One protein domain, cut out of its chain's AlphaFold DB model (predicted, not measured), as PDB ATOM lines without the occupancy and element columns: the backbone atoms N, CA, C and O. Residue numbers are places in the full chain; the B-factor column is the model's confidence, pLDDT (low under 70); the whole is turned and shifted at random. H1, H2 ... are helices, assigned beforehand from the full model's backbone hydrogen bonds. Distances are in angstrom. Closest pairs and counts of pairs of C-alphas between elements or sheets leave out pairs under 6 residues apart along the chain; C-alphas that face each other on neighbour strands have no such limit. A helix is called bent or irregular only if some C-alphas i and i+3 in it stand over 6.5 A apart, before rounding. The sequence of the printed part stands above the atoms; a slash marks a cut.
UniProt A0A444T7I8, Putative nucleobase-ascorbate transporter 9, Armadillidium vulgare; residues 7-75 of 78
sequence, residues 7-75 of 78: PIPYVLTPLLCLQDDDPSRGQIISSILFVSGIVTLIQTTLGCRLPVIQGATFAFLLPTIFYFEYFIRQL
ATOM      1  N   PRO A   7      11.624 -43.946  39.695       89.69
ATOM      2  CA  PRO A   7      12.670 -43.224  38.971       89.69
ATOM      3  C   PRO A   7      12.211 -42.693  37.609       89.69
ATOM      4  O   PRO A   7      12.695 -41.660  37.162       89.69
ATOM      5  N   ILE A   8      11.265 -43.371  36.953       89.06
ATOM      6  CA  ILE A   8      10.798 -43.024  35.604       89.06
ATOM      7  C   ILE A   8      10.135 -41.633  35.566       89.06
ATOM      8  O   ILE A   8      10.634 -40.777  34.838       89.06
ATOM      9  N   PRO A   9       9.066 -41.344  36.341       85.56
ATOM     10  CA  PRO A   9       8.494 -40.006  36.390       85.56
ATOM     11  C   PRO A   9       9.479 -38.990  36.972       85.56
ATOM     12  O   PRO A   9       9.450 -37.846  36.547       85.56
ATOM     13  N   TYR A  10      10.390 -39.382  37.872       87.12
ATOM     14  CA  TYR A  10      11.415 -38.475  38.405       87.12
ATOM     15  C   TYR A  10      12.370 -37.949  37.331       87.12
ATOM     16  O   TYR A  10      12.652 -36.758  37.304       87.12
ATOM     17  N   VAL A  11      12.833 -38.816  36.427       87.81
ATOM     18  CA  VAL A  11      13.682 -38.416  35.293       87.81
ATOM     19  C   VAL A  11      12.881 -37.624  34.255       87.81
ATOM     20  O   VAL A  11      13.429 -36.740  33.606       87.81
ATOM     21  N   LEU A  12      11.581 -37.904  34.114       85.06
ATOM     22  CA  LEU A  12      10.725 -37.267  33.111       85.06
ATOM     23  C   LEU A  12      10.166 -35.897  33.535       85.06
ATOM     24  O   LEU A  12       9.933 -35.040  32.692       85.06
ATOM     25  N   THR A  13       9.966 -35.672  34.833       84.44
ATOM     26  CA  THR A  13       9.461 -34.411  35.405       84.44
ATOM     27  C   THR A  13      10.261 -33.172  34.960       84.44
ATOM     28  O   THR A  13       9.629 -32.234  34.473       84.44
ATOM     29  N   PRO A  14      11.609 -33.131  35.072       81.44
ATOM     30  CA  PRO A  14      12.378 -31.951  34.670       81.44
ATOM     31  C   PRO A  14      12.323 -31.698  33.161       81.44
ATOM     32  O   PRO A  14      12.346 -30.546  32.740       81.44
ATOM     33  N   LEU A  15      12.196 -32.753  32.348       82.00
ATOM     34  CA  LEU A  15      11.965 -32.615  30.909       82.00
ATOM     35  C   LEU A  15      10.615 -31.923  30.675       82.00
ATOM     36  O   LEU A  15      10.550 -30.923  29.981       82.00
ATOM     37  N   LEU A  16       9.555 -32.350  31.359       81.75
ATOM     38  CA  LEU A  16       8.205 -31.781  31.243       81.75
ATOM     39  C   LEU A  16       8.035 -30.362  31.828       81.75
ATOM     40  O   LEU A  16       6.905 -29.884  31.906       81.75
ATOM     41  N   CYS A  17       9.118 -29.684  32.225       80.75
ATOM     42  CA  CYS A  17       9.099 -28.344  32.819       80.75
ATOM     43  C   CYS A  17       8.261 -28.250  34.114       80.75
ATOM     44  O   CYS A  17       7.741 -27.190  34.457       80.75
ATOM     45  N   LEU A  18       8.127 -29.364  34.834       80.81
ATOM     46  CA  LEU A  18       7.473 -29.420  36.141       80.81
ATOM     47  C   LEU A  18       8.491 -29.060  37.230       80.81
ATOM     48  O   LEU A  18       9.576 -29.647  37.277       80.81
ATOM     49  N   GLN A  19       8.150 -28.116  38.108       75.44
ATOM     50  CA  GLN A  19       9.005 -27.727  39.228       75.44
ATOM     51  C   GLN A  19       9.013 -28.811  40.316       75.44
ATOM     52  O   GLN A  19       8.066 -29.582  40.464       75.44
ATOM     53  N   ASP A  20      10.092 -28.896  41.097       70.56
ATOM     54  CA  ASP A  20      10.240 -29.947  42.117       70.56
ATOM     55  C   ASP A  20       9.160 -29.907  43.214       70.56
ATOM     56  O   ASP A  20       8.813 -30.958  43.763       70.56
ATOM     57  N   ASP A  21       8.609 -28.718  43.479       72.62
ATOM     58  CA  ASP A  21       7.519 -28.467  44.432       72.62
ATOM     59  C   ASP A  21       6.114 -28.593  43.814       72.62
ATOM     60  O   ASP A  21       5.113 -28.409  44.511       72.62
ATOM     61  N   ASP A  22       5.996 -28.924  42.521       81.56
ATOM     62  CA  ASP A  22       4.683 -29.026  41.892       81.56
ATOM     63  C   ASP A  22       3.892 -30.229  42.439       81.56
ATOM     64  O   ASP A  22       4.326 -31.386  42.314       81.56
ATOM     65  N   PRO A  23       2.655 -30.018  42.935       83.94
ATOM     66  CA  PRO A  23       1.787 -31.110  43.384       83.94
ATOM     67  C   PRO A  23       1.445 -32.078  42.240       83.94
ATOM     68  O   PRO A  23       1.145 -33.256  42.468       83.94
ATOM     69  N   SER A  24       1.549 -31.606  40.998       83.88
ATOM     70  CA  SER A  24       1.395 -32.376  39.765       83.88
ATOM     71  C   SER A  24       2.344 -33.575  39.692       83.88
ATOM     72  O   SER A  24       1.976 -34.623  39.161       83.88
ATOM     73  N   ARG A  25       3.537 -33.491  40.296       83.69
ATOM     74  CA  ARG A  25       4.490 -34.609  40.321       83.69
ATOM     75  C   ARG A  25       3.957 -35.799  41.120       83.69
ATOM     76  O   ARG A  25       4.078 -36.951  40.697       83.69
ATOM     77  N   GLY A  26       3.291 -35.516  42.240       87.56
ATOM     78  CA  GLY A  26       2.596 -36.519  43.044       87.56
ATOM     79  C   GLY A  26       1.419 -37.159  42.303       87.56
ATOM     80  O   GLY A  26       1.202 -38.362  42.440       87.56
ATOM     81  N   GLN A  27       0.708 -36.390  41.469       89.25
ATOM     82  CA  GLN A  27      -0.389 -36.896  40.631       89.25
ATOM     83  C   GLN A  27       0.103 -37.882  39.563       89.25
ATOM     84  O   GLN A  27      -0.519 -38.915  39.325       89.25
ATOM     85  N   ILE A  28       1.258 -37.614  38.947       89.12
ATOM     86  CA  ILE A  28       1.851 -38.539  37.972       89.12
ATOM     87  C   ILE A  28       2.236 -39.848  38.668       89.12
ATOM     88  O   ILE A  28       1.863 -40.927  38.208       89.12
ATOM     89  N   ILE A  29       2.917 -39.769  39.814       89.75
ATOM     90  CA  ILE A  29       3.313 -40.956  40.582       89.75
ATOM     91  C   ILE A  29       2.084 -41.768  41.019       89.75
ATOM     92  O   ILE A  29       2.068 -42.991  40.852       89.75
ATOM     93  N   SER A  30       1.045 -41.112  41.544       90.75
ATOM     94  CA  SER A  30      -0.175 -41.787  41.996       90.75
ATOM     95  C   SER A  30      -0.916 -42.457  40.839       90.75
ATOM     96  O   SER A  30      -1.345 -43.601  40.981       90.75
ATOM     97  N   SER A  31      -0.993 -41.807  39.673       91.62
ATOM     98  CA  SER A  31      -1.635 -42.375  38.484       91.62
ATOM     99  C   SER A  31      -0.935 -43.646  37.996       91.62
ATOM    100  O   SER A  31      -1.599 -44.645  37.720       91.62
ATOM    101  N   ILE A  32       0.403 -43.663  37.969       90.69
ATOM    102  CA  ILE A  32       1.180 -44.826  37.529       90.69
ATOM    103  C   ILE A  32       0.960 -46.001  38.485       90.69
ATOM    104  O   ILE A  32       0.765 -47.129  38.032       90.69
ATOM    105  N   LEU A  33       0.958 -45.750  39.798       91.44
ATOM    106  CA  LEU A  33       0.692 -46.782  40.804       91.44
ATOM    107  C   LEU A  33      -0.747 -47.304  40.719       91.44
ATOM    108  O   LEU A  33      -0.970 -48.512  40.798       91.44
ATOM    109  N   PHE A  34      -1.710 -46.408  40.515       92.50
ATOM    110  CA  PHE A  34      -3.120 -46.755  40.397       92.50
ATOM    111  C   PHE A  34      -3.390 -47.628  39.164       92.50
ATOM    112  O   PHE A  34      -3.959 -48.714  39.278       92.50
ATOM    113  N   VAL A  35      -2.907 -47.204  37.993       92.56
ATOM    114  CA  VAL A  35      -3.061 -47.949  36.735       92.56
ATOM    115  C   VAL A  35      -2.303 -49.279  36.782       92.56
ATOM    116  O   VAL A  35      -2.840 -50.300  36.359       92.56
ATOM    117  N   SER A  36      -1.098 -49.309  37.360       91.12
ATOM    118  CA  SER A  36      -0.330 -50.542  37.601       91.12
ATOM    119  C   SER A  36      -1.110 -51.558  38.446       91.12
ATOM    120  O   SER A  36      -1.133 -52.748  38.114       91.12
ATOM    121  N   GLY A  37      -1.807 -51.099  39.490       90.19
ATOM    122  CA  GLY A  37      -2.694 -51.931  40.303       90.19
ATOM    123  C   GLY A  37      -3.867 -52.498  39.502       90.19
ATOM    124  O   GLY A  37      -4.100 -53.705  39.534       90.19
ATOM    125  N   ILE A  38      -4.557 -51.655  38.725       93.19
ATOM    126  CA  ILE A  38      -5.681 -52.079  37.871       93.19
ATOM    127  C   ILE A  38      -5.230 -53.134  36.861       93.19
ATOM    128  O   ILE A  38      -5.845 -54.191  36.750       93.19
ATOM    129  N   VAL A  39      -4.135 -52.878  36.146       90.69
ATOM    130  CA  VAL A  39      -3.613 -53.805  35.139       90.69
ATOM    131  C   VAL A  39      -3.188 -55.124  35.783       90.69
ATOM    132  O   VAL A  39      -3.462 -56.188  35.233       90.69
ATOM    133  N   THR A  40      -2.595 -55.087  36.977       91.62
ATOM    134  CA  THR A  40      -2.247 -56.302  37.730       91.62
ATOM    135  C   THR A  40      -3.496 -57.094  38.135       91.62
ATOM    136  O   THR A  40      -3.516 -58.319  38.001       91.62
ATOM    137  N   LEU A  41      -4.573 -56.427  38.568       91.00
ATOM    138  CA  LEU A  41      -5.849 -57.090  38.868       91.00
ATOM    139  C   LEU A  41      -6.449 -57.728  37.613       91.00
ATOM    140  O   LEU A  41      -6.831 -58.894  37.644       91.00
ATOM    141  N   ILE A  42      -6.474 -57.015  36.487       91.75
ATOM    142  CA  ILE A  42      -6.980 -57.547  35.214       91.75
ATOM    143  C   ILE A  42      -6.127 -58.737  34.748       91.75
ATOM    144  O   ILE A  42      -6.664 -59.779  34.373       91.75
ATOM    145  N   GLN A  43      -4.800 -58.634  34.835       89.19
ATOM    146  CA  GLN A  43      -3.871 -59.693  34.436       89.19
ATOM    147  C   GLN A  43      -4.038 -60.964  35.280       89.19
ATOM    148  O   GLN A  43      -3.961 -62.074  34.748       89.19
ATOM    149  N   THR A  44      -4.259 -60.813  36.588       90.62
ATOM    150  CA  THR A  44      -4.420 -61.943  37.515       90.62
ATOM    151  C   THR A  44      -5.818 -62.563  37.466       90.62
ATOM    152  O   THR A  44      -5.944 -63.767  37.685       90.62
ATOM    153  N   THR A  45      -6.854 -61.786  37.127       89.12
ATOM    154  CA  THR A  45      -8.253 -62.257  37.069       89.12
ATOM    155  C   THR A  45      -8.679 -62.786  35.695       89.12
ATOM    156  O   THR A  45      -9.275 -63.861  35.623       89.12
ATOM    157  N   LEU A  46      -8.369 -62.067  34.611       88.38
ATOM    158  CA  LEU A  46      -8.787 -62.386  33.234       88.38
ATOM    159  C   LEU A  46      -7.625 -62.800  32.320       88.38
ATOM    160  O   LEU A  46      -7.853 -63.447  31.300       88.38
ATOM    161  N   GLY A  47      -6.394 -62.413  32.662       85.00
ATOM    162  CA  GLY A  47      -5.195 -62.710  31.881       85.00
ATOM    163  C   GLY A  47      -4.607 -64.094  32.167       85.00
ATOM    164  O   GLY A  47      -5.310 -65.072  32.411       85.00
ATOM    165  N   CYS A  48      -3.277 -64.187  32.171       81.19
ATOM    166  CA  CYS A  48      -2.554 -65.461  32.283       81.19
ATOM    167  C   CYS A  48      -2.651 -66.146  33.664       81.19
ATOM    168  O   CYS A  48      -1.932 -67.115  33.888       81.19
ATOM    169  N   ARG A  49      -3.479 -65.637  34.598       80.44
ATOM    170  CA  ARG A  49      -3.667 -66.129  35.987       80.44
ATOM    171  C   ARG A  49      -2.372 -66.317  36.786       80.44
ATOM    172  O   ARG A  49      -2.364 -66.946  37.840       80.44
ATOM    173  N   LEU A  50      -1.278 -65.744  36.297       80.50
ATOM    174  CA  LEU A  50       0.017 -65.758  36.947       80.50
ATOM    175  C   LEU A  50       0.121 -64.513  37.839       80.50
ATOM    176  O   LEU A  50      -0.166 -63.414  37.354       80.50
ATOM    177  N   PRO A  51       0.530 -64.650  39.114       77.75
ATOM    178  CA  PRO A  51       0.689 -63.526  40.031       77.75
ATOM    179  C   PRO A  51       1.936 -62.708  39.661       77.75
ATOM    180  O   PRO A  51       2.991 -62.829  40.277       77.75
ATOM    181  N   VAL A  52       1.818 -61.886  38.618       85.38
ATOM    182  CA  VAL A  52       2.874 -60.990  38.130       85.38
ATOM    183  C   VAL A  52       2.468 -59.553  38.397       85.38
ATOM    184  O   VAL A  52       1.435 -59.086  37.924       85.38
ATOM    185  N   ILE A  53       3.319 -58.842  39.129       83.75
ATOM    186  CA  ILE A  53       3.123 -57.432  39.441       83.75
ATOM    187  C   ILE A  53       3.624 -56.594  38.260       83.75
ATOM    188  O   ILE A  53       4.833 -56.495  38.034       83.75
ATOM    189  N   GLN A  54       2.702 -55.985  37.514       83.62
ATOM    190  CA  GLN A  54       3.046 -55.146  36.367       83.62
ATOM    191  C   GLN A  54       3.388 -53.723  36.812       83.62
ATOM    192  O   GLN A  54       2.769 -53.183  37.722       83.62
ATOM    193  N   GLY A  55       4.379 -53.100  36.178       85.75
ATOM    194  CA  GLY A  55       4.805 -51.729  36.465       85.75
ATOM    195  C   GLY A  55       5.317 -51.030  35.210       85.75
ATOM    196  O   GLY A  55       5.318 -51.614  34.127       85.75
ATOM    197  N   ALA A  56       5.761 -49.782  35.353       84.88
ATOM    198  CA  ALA A  56       6.320 -49.040  34.229       84.88
ATOM    199  C   ALA A  56       7.651 -49.659  33.762       84.88
ATOM    200  O   ALA A  56       8.447 -50.137  34.574       84.88
ATOM    201  N   THR A  57       7.886 -49.654  32.448       87.38
ATOM    202  CA  THR A  57       9.078 -50.249  31.829       87.38
ATOM    203  C   THR A  57      10.070 -49.185  31.373       87.38
ATOM    204  O   THR A  57       9.710 -48.209  30.715       87.38
ATOM    205  N   PHE A  58      11.349 -49.417  31.665       86.62
ATOM    206  CA  PHE A  58      12.450 -48.571  31.205       86.62
ATOM    207  C   PHE A  58      12.637 -48.599  29.684       86.62
ATOM    208  O   PHE A  58      13.236 -47.680  29.133       86.62
ATOM    209  N   ALA A  59      12.083 -49.598  28.989       88.75
ATOM    210  CA  ALA A  59      12.135 -49.665  27.530       88.75
ATOM    211  C   ALA A  59      11.467 -48.450  26.858       88.75
ATOM    212  O   ALA A  59      11.899 -48.040  25.786       88.75
ATOM    213  N   PHE A  60      10.460 -47.843  27.498       86.25
ATOM    214  CA  PHE A  60       9.808 -46.632  26.986       86.25
ATOM    215  C   PHE A  60      10.487 -45.335  27.428       86.25
ATOM    216  O   PHE A  60      10.193 -44.280  26.868       86.25
ATOM    217  N   LEU A  61      11.419 -45.386  28.381       88.25
ATOM    218  CA  LEU A  61      12.089 -44.189  28.884       88.25
ATOM    219  C   LEU A  61      12.957 -43.552  27.790       88.25
ATOM    220  O   LEU A  61      12.796 -42.370  27.505       88.25
ATOM    221  N   LEU A  62      13.808 -44.339  27.121       89.75
ATOM    222  CA  LEU A  62      14.669 -43.839  26.041       89.75
ATOM    223  C   LEU A  62      13.868 -43.208  24.883       89.75
ATOM    224  O   LEU A  62      14.136 -42.048  24.574       89.75
ATOM    225  N   PRO A  63      12.867 -43.883  24.278       89.50
ATOM    226  CA  PRO A  63      12.022 -43.275  23.249       89.50
ATOM    227  C   PRO A  63      11.372 -41.962  23.685       89.50
ATOM    228  O   PRO A  63      11.308 -41.023  22.897       89.50
ATOM    229  N   THR A  64      10.916 -41.880  24.940       88.75
ATOM    230  CA  THR A  64      10.254 -40.676  25.458       88.75
ATOM    231  C   THR A  64      11.234 -39.512  25.591       88.75
ATOM    232  O   THR A  64      10.916 -38.405  25.168       88.75
ATOM    233  N   ILE A  65      12.443 -39.757  26.112       88.94
ATOM    234  CA  ILE A  65      13.491 -38.728  26.190       88.94
ATOM    235  C   ILE A  65      13.884 -38.262  24.788       88.94
ATOM    236  O   ILE A  65      13.919 -37.064  24.540       88.94
ATOM    237  N   PHE A  66      14.129 -39.190  23.858       89.81
ATOM    238  CA  PHE A  66      14.483 -38.835  22.482       89.81
ATOM    239  C   PHE A  66      13.406 -37.994  21.803       89.81
ATOM    240  O   PHE A  66      13.732 -37.014  21.140       89.81
ATOM    241  N   TYR A  67      12.135 -38.357  21.978       88.88
ATOM    242  CA  TYR A  67      11.022 -37.576  21.451       88.88
ATOM    243  C   TYR A  67      11.012 -36.158  22.029       88.88
ATOM    244  O   TYR A  67      10.860 -35.192  21.289       88.88
ATOM    245  N   PHE A  68      11.209 -36.031  23.340       85.19
ATOM    246  CA  PHE A  68      11.166 -34.746  24.022       85.19
ATOM    247  C   PHE A  68      12.348 -33.837  23.652       85.19
ATOM    248  O   PHE A  68      12.157 -32.668  23.330       85.19
ATOM    249  N   GLU A  69      13.559 -34.390  23.601       84.81
ATOM    250  CA  GLU A  69      14.767 -33.709  23.118       84.81
ATOM    251  C   GLU A  69      14.629 -33.271  21.656       84.81
ATOM    252  O   GLU A  69      15.001 -32.155  21.288       84.81
ATOM    253  N   TYR A  70      14.068 -34.135  20.807       85.81
ATOM    254  CA  TYR A  70      13.805 -33.795  19.412       85.81
ATOM    255  C   TYR A  70      12.784 -32.660  19.300       85.81
ATOM    256  O   TYR A  70      13.003 -31.716  18.546       85.81
ATOM    257  N   PHE A  71      11.709 -32.719  20.087       83.00
ATOM    258  CA  PHE A  71      10.676 -31.691  20.137       83.00
ATOM    259  C   PHE A  71      11.225 -30.335  20.607       83.00
ATOM    260  O   PHE A  71      10.967 -29.323  19.959       83.00
ATOM    261  N   ILE A  72      12.041 -30.308  21.669       76.94
ATOM    262  CA  ILE A  72      12.695 -29.077  22.138       76.94
ATOM    263  C   ILE A  72      13.622 -28.499  21.069       76.94
ATOM    264  O   ILE A  72      13.580 -27.301  20.812       76.94
ATOM    265  N   ARG A  73      14.404 -29.332  20.374       77.38
ATOM    266  CA  ARG A  73      15.252 -28.869  19.261       77.38
ATOM    267  C   ARG A  73      14.468 -28.317  18.072       77.38
ATOM    268  O   ARG A  73      15.045 -27.614  17.245       77.38
ATOM    269  N   GLN A  74      13.189 -28.658  17.951       77.62
ATOM    270  CA  GLN A  74      12.325 -28.212  16.863       77.62
ATOM    271  C   GLN A  74      11.624 -26.879  17.160       77.62
ATOM    272  O   GLN A  74      11.044 -26.298  16.245       77.62
ATOM    273  N   LEU A  75      11.686 -26.381  18.401       72.56
ATOM    274  CA  LEU A  75      11.170 -25.071  18.789       72.56
ATOM    275  C   LEU A  75      12.195 -23.977  18.429       72.56
ATOM    276  O   LEU A  75      13.261 -23.909  19.040       72.56
TER     277      LEU A  75
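AT A GLANCE: This is residues 7 to 75 of the 78 residues of the protein "Putative nucleobase-ascorbate transporter 9" of Armadillidium vulgare (UniProt A0A444T7I8). Three helices make a loose, elongated wedge: the long helix H2 forms one side, H3 forms the other, and the short helix H1 sits between them near the open end, touching both. The far part of H2 reaches well beyond H1, and the link of residues 46 to 57 turns at its end and folds back to H3, which runs nearly parallel to H1. The printed part has 69 residues, with three named helices in the order H1, H2, H3 along the chain and no named strand, and its class is all helix. The whole is loose, with a radius of gyration of the C-alphas of 15.1 A, and the C-alphas span 46 by 26 by 16 A along their three main axes.

IN THESE COORDINATES: The longest helix by residues is H2, residues 23 to 45, with 23 residues and 33.3 A from first to last C-alpha. It begins at C-alpha 23, printed at (1.787, -31.110, 43.384), and ends at C-alpha 45, printed at (-8.253, -62.257, 37.069), and the y values show most of this run. H3, residues 58 to 74, has 17 residues and measures 24.9 A from the C-alpha of Phe 58 to that of Gln 74. Its last C-alpha, 74, stands at (12.325, -28.212, 16.863). H1, residues 7 to 15, has 9 residues and measures 13.3 A, and its C-alpha 7 is at (12.670, -43.224, 38.971). H1 is irregular, but only just: C-alphas 11 and 14 are 6.6 A apart. H3 is irregular too, again only just: C-alphas 59 and 62 are 6.53 A apart. The lines of H1 and H3 are rough ones.

HOW THE PARTS SIT: H2 touches H1 with residues 25 to 29 alone, and 4 pairs of C-alphas of the two helices are within 8 A. The closest C-alphas of this pair are those of Pro 9 and Ile 29, 6.7 A apart. H1 and H2 run opposite ways at a steep tilt of 39 degrees, and their centres are 16.3 A apart. They form a helical hairpin, two helices that follow each other in the chain, touch and run opposite ways. H1 also touches H3, with 5 pairs of C-alphas within 8 A. The closest C-alphas here are those of Ile 8 and Leu 61, 6.9 A apart. H1 and H3 run the same way at a shallow tilt of 2 degrees, with their centres 11.7 A apart. H2 and H3 are apart, though they follow each other in the chain: no C-alpha of the one is within 8 A of the other. In H2 every pair of backbone O of residue i and N of residue i+4 is within hydrogen-bond range. In H1 this holds for 3 of 5 such pairs, and in H3 for 11 of 13.

THE WHOLE: The two C-alphas farthest apart are those of Arg 49 and Leu 75, 46.9 A. The C-alphas of the first and last printed residues, Pro 7 and Leu 75, are 27.2 A apart. The printed part runs from residue 7 to residue 75 of a full chain of 78 residues and has no cut. The link from H1 to H2 is short, with 7 residues between them. The link from H2 to H3 is long, with 12 residues between them, 46 to 57, whose C-alphas lie 5 to 24 A from the mean of all printed C-alphas. The mean pLDDT of the printed part of this predicted model is 85.7, and no printed residue is under 70. By element, the mean pLDDT is 90 in H2 and 86 in both H1 and H3.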